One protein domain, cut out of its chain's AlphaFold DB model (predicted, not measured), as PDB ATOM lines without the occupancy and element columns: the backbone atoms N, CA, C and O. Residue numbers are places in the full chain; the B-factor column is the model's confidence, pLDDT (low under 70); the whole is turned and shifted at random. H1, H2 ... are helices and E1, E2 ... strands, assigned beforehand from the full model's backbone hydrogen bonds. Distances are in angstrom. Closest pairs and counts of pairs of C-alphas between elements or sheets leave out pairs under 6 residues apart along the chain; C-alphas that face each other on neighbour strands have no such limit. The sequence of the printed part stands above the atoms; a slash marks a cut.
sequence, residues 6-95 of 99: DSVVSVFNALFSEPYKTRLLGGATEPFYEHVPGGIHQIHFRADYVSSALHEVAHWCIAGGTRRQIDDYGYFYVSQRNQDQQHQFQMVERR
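This is residues 6 to 95 of the 99 residues of an uncharacterized protein of Gammaproteobacteria bacterium (UniProt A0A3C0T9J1). A small three-stranded sheet has two helices, H1 and H2, side by side over one face, while a third helix, H3, lies off to one side at the end of a long link. The printed part has 90 residues with three named helices and three named strands, in the order H1 E1 E2 E3 H2 H3. The sheet runs E1 E3 E2 and is mixed; the class is mixed, helices and strands. The whole is compact, with a radius of gyration of the C-alphas of 13.6 A and spans of 42 by 28 by 21 A.

Find C-alpha 22 at (414.482, 238.338, 207.809); from there E1, residues 22 to 28, runs 16.2 A. E3, residues 41 to 46, covers 16.8 A, and E2 is residues 32 to 34. H2, residues 50 to 62, is 18.5 A long. H1, residues 6 to 16, begins at C-alpha 6, (420.218, 253.100, 209.364). H3, residues 83 to 93, ends at C-alpha 93, (402.375, 245.686, 224.279).

Look first at E3, the inner strand. It is parallel to E1, with N 25 and O 43 2.8 A apart, within hydrogen-bond range. E2 and E3 form an antiparallel hairpin, with N 34 and O 42 at 2.8 A. H2 is on the sheet at a height of 8.8 A, in two layers, a helix on one face of a sheet; its closest C-alphas to E3 are Ala 53 and Phe 45, 5.3 A apart. H1 is on the same face, at a height of 6.2 A. H1 and H2 touch, H2 with residues 50 to 54 alone; the closest C-alphas are those of Val 8 and Ala 53, 7.0 A. They run the same way at a shallow tilt of 18 degrees. H3 is apart from H1 and H2 and not on the sheet. In H1, H2 and H3 every O i to N i+4 pair is within hydrogen-bond range.

The C-alphas of Glu 18 and Gln 83, the two farthest apart, are 41.9 A from each other. The printed part has no cut. Follow residues 63 to 82 for the long link from H2 to H3. The mean pLDDT of the printed part is 94.2, and no printed residue is under 70.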
ATOM      1  N   ASP A   6     419.321 253.832 210.264       96.56
ATOM      2  CA  ASP A   6     420.218 253.100 209.364       96.56
ATOM      3  C   ASP A   6     421.191 252.195 210.124       96.56
ATOM      4  O   ASP A   6     421.481 251.080 209.691       96.56
ATOM      5  N   SER A   7     421.658 252.635 211.296       97.25
ATOM      6  CA  SER A   7     422.507 251.824 212.172       97.25
ATOM      7  C   SER A   7     421.737 250.624 212.721       97.25
ATOM      8  O   SER A   7     422.271 249.516 212.745       97.25
ATOM      9  N   VAL A   8     420.472 250.819 213.115       97.50
ATOM     10  CA  VAL A   8     419.595 249.726 213.570       97.50
ATOM     11  C   VAL A   8     419.370 248.720 212.440       97.50
ATOM     12  O   VAL A   8     419.555 247.522 212.642       97.50
ATOM     13  N   VAL A   9     419.055 249.202 211.235       98.38
ATOM     14  CA  VAL A   9     418.881 248.381 210.025       98.38
ATOM     15  C   VAL A   9     420.142 247.590 209.702       98.38
ATOM     16  O   VAL A   9     420.066 246.384 209.467       98.38
ATOM     17  N   SER A  10     421.304 248.242 209.710       98.12
ATOM     18  CA  SER A  10     422.584 247.605 209.400       98.12
ATOM     19  C   SER A  10     422.900 246.477 210.382       98.12
ATOM     20  O   SER A  10     423.183 245.357 209.952       98.12
ATOM     21  N   VAL A  11     422.775 246.737 211.687       98.12
ATOM     22  CA  VAL A  11     423.035 245.740 212.733       98.12
ATOM     23  C   VAL A  11     422.032 244.591 212.658       98.12
ATOM     24  O   VAL A  11     422.437 243.429 212.668       98.12
ATOM     25  N   PHE A  12     420.736 244.888 212.530       98.44
ATOM     26  CA  PHE A  12     419.708 243.856 212.423       98.44
ATOM     27  C   PHE A  12     419.952 242.955 211.206       98.44
ATOM     28  O   PHE A  12     419.991 241.731 211.329       98.44
ATOM     29  N   ASN A  13     420.174 243.543 210.030       98.50
ATOM     30  CA  ASN A  13     420.358 242.778 208.799       98.50
ATOM     31  C   ASN A  13     421.656 241.960 208.819       98.50
ATOM     32  O   ASN A  13     421.658 240.819 208.360       98.50
ATOM     33  N   ALA A  14     422.731 242.485 209.412       98.44
ATOM     34  CA  ALA A  14     423.971 241.733 209.593       98.44
ATOM     35  C   ALA A  14     423.780 240.488 210.476       98.44
ATOM     36  O   ALA A  14     424.366 239.443 210.198       98.44
ATOM     37  N   LEU A  15     422.951 240.582 211.521       98.12
ATOM     38  CA  LEU A  15     422.745 239.495 212.479       98.12
ATOM     39  C   LEU A  15     421.679 238.486 212.039       98.12
ATOM     40  O   LEU A  15     421.821 237.297 212.318       98.12
ATOM     41  N   PHE A  16     420.611 238.931 211.370       98.00
ATOM     42  CA  PHE A  16     419.394 238.125 211.221       98.00
ATOM     43  C   PHE A  16     418.993 237.808 209.775       98.00
ATOM     44  O   PHE A  16     418.199 236.887 209.562       98.00
ATOM     45  N   SER A  17     419.564 238.480 208.767       97.50
ATOM     46  CA  SER A  17     419.189 238.226 207.366       97.50
ATOM     47  C   SER A  17     419.530 236.826 206.883       97.50
ATOM     48  O   SER A  17     418.727 236.234 206.171       97.50
ATOM     49  N   GLU A  18     420.683 236.277 207.265       96.88
ATOM     50  CA  GLU A  18     421.061 234.929 206.839       96.88
ATOM     51  C   GLU A  18     420.459 233.826 207.726       96.88
ATOM     52  O   GLU A  18     419.759 232.969 207.181       96.88
ATOM     53  N   PRO A  19     420.625 233.848 209.067       96.94
ATOM     54  CA  PRO A  19     420.144 232.753 209.912       96.94
ATOM     55  C   PRO A  19     418.617 232.695 210.059       96.94
ATOM     56  O   PRO A  19     418.079 231.612 210.273       96.94
ATOM     57  N   TYR A  20     417.912 233.826 209.929       96.81
ATOM     58  CA  TYR A  20     416.452 233.888 210.093       96.81
ATOM     59  C   TYR A  20     415.710 234.328 208.835       96.81
ATOM     60  O   TYR A  20     414.496 234.529 208.900       96.81
ATOM     61  N   LYS A  21     416.413 234.524 207.710       98.06
ATOM     62  CA  LYS A  21     415.821 234.996 206.448       98.06
ATOM     63  C   LYS A  21     414.886 236.185 206.668       98.06
ATOM     64  O   LYS A  21     413.801 236.217 206.111       98.06
ATOM     65  N   THR A  22     415.292 237.149 207.498       98.56
ATOM     66  CA  THR A  22     414.482 238.338 207.809       98.56
ATOM     67  C   THR A  22     415.299 239.621 207.662       98.56
ATOM     68  O   THR A  22     416.439 239.692 208.128       98.56
ATOM     69  N   ARG A  23     414.720 240.648 207.036       98.69
ATOM     70  CA  ARG A  23     415.317 241.984 206.889       98.69
ATOM     71  C   ARG A  23     414.461 243.065 207.535       98.69
ATOM     72  O   ARG A  23     413.242 242.988 207.476       98.69
ATOM     73  N   LEU A  24     415.117 244.082 208.083       98.69
ATOM     74  CA  LEU A  24     414.512 245.332 208.531       98.69
ATOM     75  C   LEU A  24     414.634 246.386 207.424       98.69
ATOM     76  O   LEU A  24     415.717 246.564 206.854       98.69
ATOM     77  N   LEU A  25     413.530 247.066 207.131       98.44
ATOM     78  CA  LEU A  25     413.381 248.047 206.062       98.44
ATOM     79  C   LEU A  25     412.689 249.301 206.610       98.44
ATOM     80  O   LEU A  25     411.653 249.214 207.269       98.44
ATOM     81  N   GLY A  26     413.279 250.466 206.347       97.75
ATOM     82  CA  GLY A  26     412.688 251.764 206.674       97.75
ATOM     83  C   GLY A  26     411.936 252.376 205.498       97.75
ATOM     84  O   GLY A  26     411.971 251.870 204.378       97.75
ATOM     85  N   GLY A  27     411.300 253.513 205.752       96.94
ATOM     86  CA  GLY A  27     410.615 254.330 204.752       96.94
ATOM     87  C   GLY A  27     409.152 253.952 204.528       96.94
ATOM     88  O   GLY A  27     408.518 254.517 203.641       96.94
ATOM     89  N   ALA A  28     408.599 253.029 205.316       97.06
ATOM     90  CA  ALA A  28     407.214 252.614 205.156       97.06
ATOM     91  C   ALA A  28     406.238 253.665 205.706       97.06
ATOM     92  O   ALA A  28     406.545 254.416 206.638       97.06
ATOM     93  N   THR A  29     405.033 253.708 205.140       94.94
ATOM     94  CA  THR A  29     403.947 254.566 205.643       94.94
ATOM     95  C   THR A  29     403.427 254.063 206.989       94.94
ATOM     96  O   THR A  29     403.137 254.863 207.882       94.94
ATOM     97  N   GLU A  30     403.361 252.741 207.143       92.81
ATOM     98  CA  GLU A  30     402.901 252.038 208.338       92.81
ATOM     99  C   GLU A  30     403.818 250.843 208.628       92.81
ATOM    100  O   GLU A  30     404.422 250.304 207.693       92.81
ATOM    101  N   PRO A  31     403.966 250.452 209.905       94.81
ATOM    102  CA  PRO A  31     404.710 249.257 210.261       94.81
ATOM    103  C   PRO A  31     403.992 247.999 209.771       94.81
ATOM    104  O   PRO A  31     402.763 247.921 209.810       94.81
ATOM    105  N   PHE A  32     404.758 247.014 209.311       96.44
ATOM    106  CA  PHE A  32     404.204 245.749 208.842       96.44
ATOM    107  C   PHE A  32     405.254 244.643 208.846       96.44
ATOM    108  O   PHE A  32     406.394 244.848 208.426       96.44
ATOM    109  N   TYR A  33     404.847 243.444 209.256       97.75
ATOM    110  CA  TYR A  33     405.642 242.239 209.066       97.75
ATOM    111  C   TYR A  33     405.092 241.419 207.903       97.75
ATOM    112  O   TYR A  33     403.945 240.981 207.944       97.75
ATOM    113  N   GLU A  34     405.929 241.178 206.903       97.94
ATOM    114  CA  GLU A  34     405.600 240.402 205.713       97.94
ATOM    115  C   GLU A  34     406.259 239.023 205.783       97.94
ATOM    116  O   GLU A  34     407.494 238.888 205.768       97.94
ATOM    117  N   HIS A  35     405.432 237.981 205.819       97.81
ATOM    118  CA  HIS A  35     405.889 236.619 205.638       97.81
ATOM    119  C   HIS A  35     406.052 236.326 204.143       97.81
ATOM    120  O   HIS A  35     405.101 236.336 203.369       97.81
ATOM    121  N   VAL A  36     407.279 235.987 203.746       97.81
ATOM    122  CA  VAL A  36     407.626 235.632 202.360       97.81
ATOM    123  C   VAL A  36     408.007 234.146 202.284       97.81
ATOM    124  O   VAL A  36     409.161 233.804 202.573       97.81
ATOM    125  N   PRO A  37     407.080 233.240 201.915       95.81
ATOM    126  CA  PRO A  37     407.374 231.817 201.768       95.81
ATOM    127  C   PRO A  37     408.497 231.567 200.755       95.81
ATOM    128  O   PRO A  37     408.440 232.028 199.619       95.81
ATOM    129  N   GLY A  38     409.531 230.830 201.166       95.31
ATOM    130  CA  GLY A  38     410.687 230.523 200.311       95.31
ATOM    131  C   GLY A  38     411.610 231.714 200.019       95.31
ATOM    132  O   GLY A  38     412.560 231.562 199.253       95.31
ATOM    133  N   GLY A  39     411.358 232.877 200.627       97.00
ATOM    134  CA  GLY A  39     412.140 234.096 200.445       97.00
ATOM    135  C   GLY A  39     412.650 234.686 201.757       97.00
ATOM    136  O   GLY A  39     412.809 233.991 202.760       97.00
ATOM    137  N   ILE A  40     412.937 235.989 201.725       98.12
ATOM    138  CA  ILE A  40     413.378 236.766 202.886       98.12
ATOM    139  C   ILE A  40     412.175 237.553 203.409       98.12
ATOM    140  O   ILE A  40     411.648 238.404 202.697       98.12
ATOM    141  N   HIS A  41     411.756 237.260 204.636       98.50
ATOM    142  CA  HIS A  41     410.721 237.985 205.367       98.50
ATOM    143  C   HIS A  41     411.137 239.437 205.606       98.50
ATOM    144  O   HIS A  41     412.331 239.748 205.693       98.50
ATOM    145  N   GLN A  42     410.159 240.324 205.739       98.56
ATOM    146  CA  GLN A  42     410.414 241.758 205.825       98.56
ATOM    147  C   GLN A  42     409.731 242.353 207.048       98.56
ATOM    148  O   GLN A  42     408.570 242.076 207.322       98.56
ATOM    149  N   ILE A  43     410.471 243.169 207.786       98.50
ATOM    150  CA  ILE A  43     409.963 244.017 208.854       98.50
ATOM    151  C   ILE A  43     410.046 245.444 208.330       98.50
ATOM    152  O   ILE A  43     411.142 245.962 208.111       98.50
ATOM    153  N   HIS A  44     408.899 246.069 208.123       98.31
ATOM    154  CA  HIS A  44     408.779 247.452 207.686       98.31
ATOM    155  C   HIS A  44     408.520 248.328 208.904       98.31
ATOM    156  O   HIS A  44     407.615 248.033 209.679       98.31
ATOM    157  N   PHE A  45     409.285 249.406 209.073       97.81
ATOM    158  CA  PHE A  45     409.028 250.410 210.109       97.81
ATOM    159  C   PHE A  45     408.737 251.780 209.497       97.81
ATOM    160  O   PHE A  45     409.116 252.084 208.361       97.81
ATOM    161  N   ARG A  46     408.038 252.621 210.263       96.94
ATOM    162  CA  ARG A  46     407.511 253.886 209.763       96.94
ATOM    163  C   ARG A  46     408.617 254.912 209.534       96.94
ATOM    164  O   ARG A  46     409.343 255.257 210.470       96.94
ATOM    165  N   ALA A  47     408.642 255.473 208.324       95.81
ATOM    166  CA  ALA A  47     409.585 256.508 207.909       95.81
ATOM    167  C   ALA A  47     411.034 256.121 208.277       95.81
ATOM    168  O   ALA A  47     411.458 254.996 208.044       95.81
ATOM    169  N   ASP A  48     411.797 257.031 208.866       94.25
ATOM    170  CA  ASP A  48     413.173 256.849 209.333       94.25
ATOM    171  C   ASP A  48     413.273 256.947 210.869       94.25
ATOM    172  O   ASP A  48     414.319 257.249 211.446       94.25
ATOM    173  N   TYR A  49     412.170 256.678 211.576       95.94
ATOM    174  CA  TYR A  49     412.125 256.822 213.026       95.94
ATOM    175  C   TYR A  49     412.842 255.665 213.726       95.94
ATOM    176  O   TYR A  49     412.386 254.522 213.699       95.94
ATOM    177  N   VAL A  50     413.918 255.983 214.451       97.00
ATOM    178  CA  VAL A  50     414.664 255.027 215.294       97.00
ATOM    179  C   VAL A  50     413.743 254.283 216.257       97.00
ATOM    180  O   VAL A  50     413.864 253.072 216.414       97.00
ATOM    181  N   SER A  51     412.804 254.993 216.886       95.81
ATOM    182  CA  SER A  51     411.834 254.396 217.807       95.81
ATOM    183  C   SER A  51     410.930 253.382 217.113       95.81
ATOM    184  O   SER A  51     410.682 252.325 217.681       95.81
ATOM    185  N   SER A  52     410.488 253.658 215.881       96.62
ATOM    186  CA  SER A  52     409.695 252.705 215.103       96.62
ATOM    187  C   SER A  52     410.526 251.479 214.731       96.62
ATOM    188  O   SER A  52     410.042 250.368 214.888       96.62
ATOM    189  N   ALA A  53     411.781 251.658 214.305       97.81
ATOM    190  CA  ALA A  53     412.670 250.541 213.987       97.81
ATOM    191  C   ALA A  53     412.884 249.616 215.197       97.81
ATOM    192  O   ALA A  53     412.727 248.404 215.086       97.81
ATOM    193  N   LEU A  54     413.209 250.184 216.362       97.56
ATOM    194  CA  LEU A  54     413.423 249.412 217.591       97.56
ATOM    195  C   LEU A  54     412.149 248.703 218.056       97.56
ATOM    196  O   LEU A  54     412.211 247.547 218.465       97.56
ATOM    197  N   HIS A  55     411.001 249.372 217.955       96.19
ATOM    198  CA  HIS A  55     409.711 248.802 218.326       96.19
ATOM    199  C   HIS A  55     409.363 247.566 217.485       96.19
ATOM    200  O   HIS A  55     409.050 246.512 218.039       96.19
ATOM    201  N   GLU A  56     409.519 247.646 216.162       97.44
ATOM    202  CA  GLU A  56     409.261 246.506 215.276       97.44
ATOM    203  C   GLU A  56     410.256 245.356 215.492       97.44
ATOM    204  O   GLU A  56     409.877 244.183 215.491       97.44
ATOM    205  N   VAL A  57     411.530 245.670 215.758       97.69
ATOM    206  CA  VAL A  57     412.521 244.652 216.141       97.69
ATOM    207  C   VAL A  57     412.107 243.955 217.436       97.69
ATOM    208  O   VAL A  57     412.210 242.730 217.528       97.69
ATOM    209  N   ALA A  58     411.602 244.697 218.423       97.00
ATOM    210  CA  ALA A  58     411.130 244.113 219.669       97.00
ATOM    211  C   ALA A  58     409.920 243.194 219.443       97.00
ATOM    212  O   ALA A  58     409.904 242.066 219.946       97.00
ATOM    213  N   HIS A  59     408.951 243.613 218.623       96.50
ATOM    214  CA  HIS A  59     407.840 242.752 218.221       96.50
ATOM    215  C   HIS A  59     408.320 241.461 217.558       96.50
ATOM    216  O   HIS A  59     407.907 240.371 217.964       96.50
ATOM    217  N   TRP A  60     409.245 241.561 216.602       97.25
ATOM    218  CA  TRP A  60     409.817 240.395 215.938       97.25
ATOM    219  C   TRP A  60     410.528 239.457 216.918       97.25
ATOM    220  O   TRP A  60     410.327 238.241 216.863       97.25
ATOM    221  N   CYS A  61     411.319 239.994 217.851       96.06
ATOM    222  CA  CYS A  61     412.018 239.217 218.875       96.06
ATOM    223  C   CYS A  61     411.053 238.427 219.771       96.06
ATOM    224  O   CYS A  61     411.330 237.270 220.090       96.06
ATOM    225  N   ILE A  62     409.914 239.020 220.139       95.12
ATOM    226  CA  ILE A  62     408.878 238.370 220.953       95.12
ATOM    227  C   ILE A  62     408.035 237.385 220.129       95.12
ATOM    228  O   ILE A  62     407.572 236.370 220.661       95.12
ATOM    229  N   ALA A  63     407.846 237.645 218.834       93.25
ATOM    230  CA  ALA A  63     407.142 236.745 217.935       93.25
ATOM    231  C   ALA A  63     407.914 235.424 217.791       93.25
ATOM    232  O   ALA A  63     409.039 235.386 217.299       93.25
ATOM    233  N   GLY A  64     407.302 234.312 218.205       91.31
ATOM    234  CA  GLY A  64     407.878 232.978 218.024       91.31
ATOM    235  C   GLY A  64     407.904 232.536 216.554       91.31
ATOM    236  O   GLY A  64     407.224 233.115 215.707       91.31
ATOM    237  N   GLY A  65     408.636 231.456 216.257       93.81
ATOM    238  CA  GLY A  65     408.805 230.944 214.888       93.81
ATOM    239  C   GLY A  65     407.488 230.691 214.146       93.81
ATOM    240  O   GLY A  65     407.369 231.062 212.986       93.81
ATOM    241  N   THR A  66     406.466 230.160 214.827       94.19
ATOM    242  CA  THR A  66     405.127 229.964 214.243       94.19
ATOM    243  C   THR A  66     404.451 231.284 213.872       94.19
ATOM    244  O   THR A  66     403.844 231.380 212.813       94.19
ATOM    245  N   ARG A  67     404.564 232.329 214.707       94.56
ATOM    246  CA  ARG A  67     403.959 233.639 214.408       94.56
ATOM    247  C   ARG A  67     404.640 234.307 213.219       94.56
ATOM    248  O   ARG A  67     403.959 234.908 212.403       94.56
ATOM    249  N   ARG A  68     405.959 234.143 213.086       96.06
ATOM    250  CA  ARG A  68     406.753 234.667 211.959       96.06
ATOM    251  C   ARG A  68     406.421 234.008 210.607       96.06
ATOM    252  O   ARG A  68     406.962 234.432 209.590       96.06
ATOM    253  N   GLN A  69     405.544 233.004 210.576       96.19
ATOM    254  CA  GLN A  69     405.027 232.391 209.345       96.19
ATOM    255  C   GLN A  69     403.703 233.004 208.863       96.19
ATOM    256  O   GLN A  69     403.070 232.473 207.956       96.19
ATOM    257  N   ILE A  70     403.245 234.085 209.493       95.69
ATOM    258  CA  ILE A  70     401.981 234.745 209.178       95.69
ATOM    259  C   ILE A  70     402.259 236.241 209.100       95.69
ATOM    260  O   ILE A  70     403.029 236.757 209.911       95.69
ATOM    261  N   ASP A  71     401.622 236.918 208.149       96.38
ATOM    262  CA  ASP A  71     401.673 238.374 208.039       96.38
ATOM    263  C   ASP A  71     401.186 239.048 209.319       96.38
ATOM    264  O   ASP A  71     400.217 238.602 209.947       96.38
ATOM    265  N   ASP A  72     401.865 240.133 209.688       93.88
ATOM    266  CA  ASP A  72     401.693 240.853 210.947       93.88
ATOM    267  C   ASP A  72     401.985 239.961 212.181       93.88
ATOM    268  O   ASP A  72     402.152 238.739 212.123       93.88
ATOM    269  N   TYR A  73     402.043 240.554 213.363       89.06
ATOM    270  CA  TYR A  73     402.186 239.852 214.634       89.06
ATOM    271  C   TYR A  73     400.835 239.563 215.304       89.06
ATOM    272  O   TYR A  73     400.791 238.950 216.371       89.06
ATOM    273  N   GLY A  74     399.727 239.925 214.645       78.81
ATOM    274  CA  GLY A  74     398.365 239.669 215.117       78.81
ATOM    275  C   GLY A  74     397.864 240.702 216.126       78.81
ATOM    276  O   GLY A  74     396.972 240.394 216.919       78.81
ATOM    277  N   TYR A  75     398.435 241.909 216.114       73.88
ATOM    278  CA  TYR A  75     397.927 243.031 216.897       73.88
ATOM    279  C   TYR A  75     396.689 243.623 216.230       73.88
ATOM    280  O   TYR A  75     396.579 243.698 215.010       73.88
ATOM    281  N   PHE A  76     395.733 244.054 217.051       72.56
ATOM    282  CA  PHE A  76     394.539 244.724 216.559       72.56
ATOM    283  C   PHE A  76     394.760 246.242 216.564       72.56
ATOM    284  O   PHE A  76     395.030 246.869 217.599       72.56
ATOM    285  N   TYR A  77     394.658 246.840 215.380       70.25
ATOM    286  CA  TYR A  77     394.768 248.279 215.198       70.25
ATOM    287  C   TYR A  77     393.373 248.895 215.131       70.25
ATOM    288  O   TYR A  77     392.552 248.538 214.290       70.25
ATOM    289  N   VAL A  78     393.106 249.842 216.030       79.06
ATOM    290  CA  VAL A  78     391.901 250.682 215.990       79.06
ATOM    291  C   VAL A  78     392.308 252.103 216.282       79.06
ATOM    292  O   VAL A  78     393.099 252.354 217.192       79.06
ATOM    293  N   SER A  79     391.712 253.025 215.541       77.81
ATOM    294  CA  SER A  79     391.939 254.460 215.685       77.81
ATOM    295  C   SER A  79     391.456 255.015 217.026       77.81
ATOM    296  O   SER A  79     392.041 255.972 217.529       77.81
ATOM    297  N   GLN A  80     390.425 254.420 217.632       85.75
ATOM    298  CA  GLN A  80     389.953 254.769 218.970       85.75
ATOM    299  C   GLN A  80     389.712 253.506 219.788       85.75
ATOM    300  O   GLN A  80     389.012 252.594 219.346       85.75
ATOM    301  N   ARG A  81     390.300 253.467 220.985       88.88
ATOM    302  CA  ARG A  81     390.129 252.377 221.942       88.88
ATOM    303  C   ARG A  81     389.290 252.864 223.113       88.88
ATOM    304  O   ARG A  81     389.595 253.897 223.707       88.88
ATOM    305  N   ASN A  82     388.255 252.107 223.455       93.62
ATOM    306  CA  ASN A  82     387.622 252.232 224.763       93.62
ATOM    307  C   ASN A  82     388.554 251.673 225.859       93.62
ATOM    308  O   ASN A  82     389.638 251.156 225.573       93.62
ATOM    309  N   GLN A  83     388.140 251.778 227.120       94.19
ATOM    310  CA  GLN A  83     388.962 251.355 228.253       94.19
ATOM    311  C   GLN A  83     389.367 249.872 228.171       94.19
ATOM    312  O   GLN A  83     390.547 249.555 228.325       94.19
ATOM    313  N   ASP A  84     388.432 248.973 227.854       92.44
ATOM    314  CA  ASP A  84     388.703 247.533 227.759       92.44
ATOM    315  C   ASP A  84     389.681 247.214 226.621       92.44
ATOM    316  O   ASP A  84     390.652 246.476 226.804       92.44
ATOM    317  N   GLN A  85     389.486 247.836 225.458       91.69
ATOM    318  CA  GLN A  85     390.378 247.712 224.306       91.69
ATOM    319  C   GLN A  85     391.777 248.256 224.606       91.69
ATOM    320  O   GLN A  85     392.775 247.683 224.167       91.69
ATOM    321  N   GLN A  86     391.872 249.347 225.367       91.62
ATOM    322  CA  GLN A  86     393.148 249.918 225.783       91.62
ATOM    323  C   GLN A  86     393.877 248.993 226.766       91.62
ATOM    324  O   GLN A  86     395.088 248.808 226.635       91.62
ATOM    325  N   HIS A  87     393.161 248.363 227.700       91.00
ATOM    326  CA  HIS A  87     393.734 247.355 228.593       91.00
ATOM    327  C   HIS A  87     394.230 246.124 227.825       91.00
ATOM    328  O   HIS A  87     395.341 245.654 228.075       91.00
ATOM    329  N   GLN A  88     393.454 245.624 226.858       89.81
ATOM    330  CA  GLN A  88     393.871 244.513 225.998       89.81
ATOM    331  C   GLN A  88     395.109 244.864 225.168       89.81
ATOM    332  O   GLN A  88     396.041 244.065 225.098       89.81
ATOM    333  N   PHE A  89     395.158 246.073 224.605       89.50
ATOM    334  CA  PHE A  89     396.330 246.570 223.888       89.50
ATOM    335  C   PHE A  89     397.562 246.630 224.803       89.50
ATOM    336  O   PHE A  89     398.592 246.039 224.503       89.50
ATOM    337  N   GLN A  90     397.451 247.245 225.981       89.75
ATOM    338  CA  GLN A  90     398.564 247.311 226.937       89.75
ATOM    339  C   GLN A  90     399.063 245.921 227.346       89.75
ATOM    340  O   GLN A  90     400.266 245.704 227.465       89.75
ATOM    341  N   MET A  91     398.159 244.957 227.541       89.12
ATOM    342  CA  MET A  91     398.525 243.584 227.892       89.12
ATOM    343  C   MET A  91     399.476 242.952 226.871       89.12
ATOM    344  O   MET A  91     400.429 242.291 227.292       89.12
ATOM    345  N   VAL A  92     399.229 243.165 225.574       87.62
ATOM    346  CA  VAL A  92     400.040 242.610 224.479       87.62
ATOM    347  C   VAL A  92     401.297 243.439 224.185       87.62
ATOM    348  O   VAL A  92     402.319 242.874 223.796       87.62
ATOM    349  N   GLU A  93     401.262 244.742 224.465       91.56
ATOM    350  CA  GLU A  93     402.375 245.686 224.279       91.56
ATOM    351  C   GLU A  93     403.434 245.650 225.384       91.56
ATOM    352  O   GLU A  93     404.575 246.059 225.174       91.56
ATOM    353  N   ARG A  94     403.093 245.134 226.571       91.19
ATOM    354  CA  ARG A  94     404.015 245.113 227.720       91.19
ATOM    355  C   ARG A  94     405.354 244.441 227.426       91.19
ATOM    356  O   ARG A  94     406.357 244.854 227.989       91.19
ATOM    357  N   ARG A  95     405.371 243.378 226.615       91.88
ATOM    358  CA  ARG A  95     406.612 242.654 226.295       91.88
ATOM    359  C   ARG A  95     407.454 243.392 225.248       91.88
ATOM    360  O   ARG A  95     408.615 243.631 225.559       91.88
TER     361      ARG A  95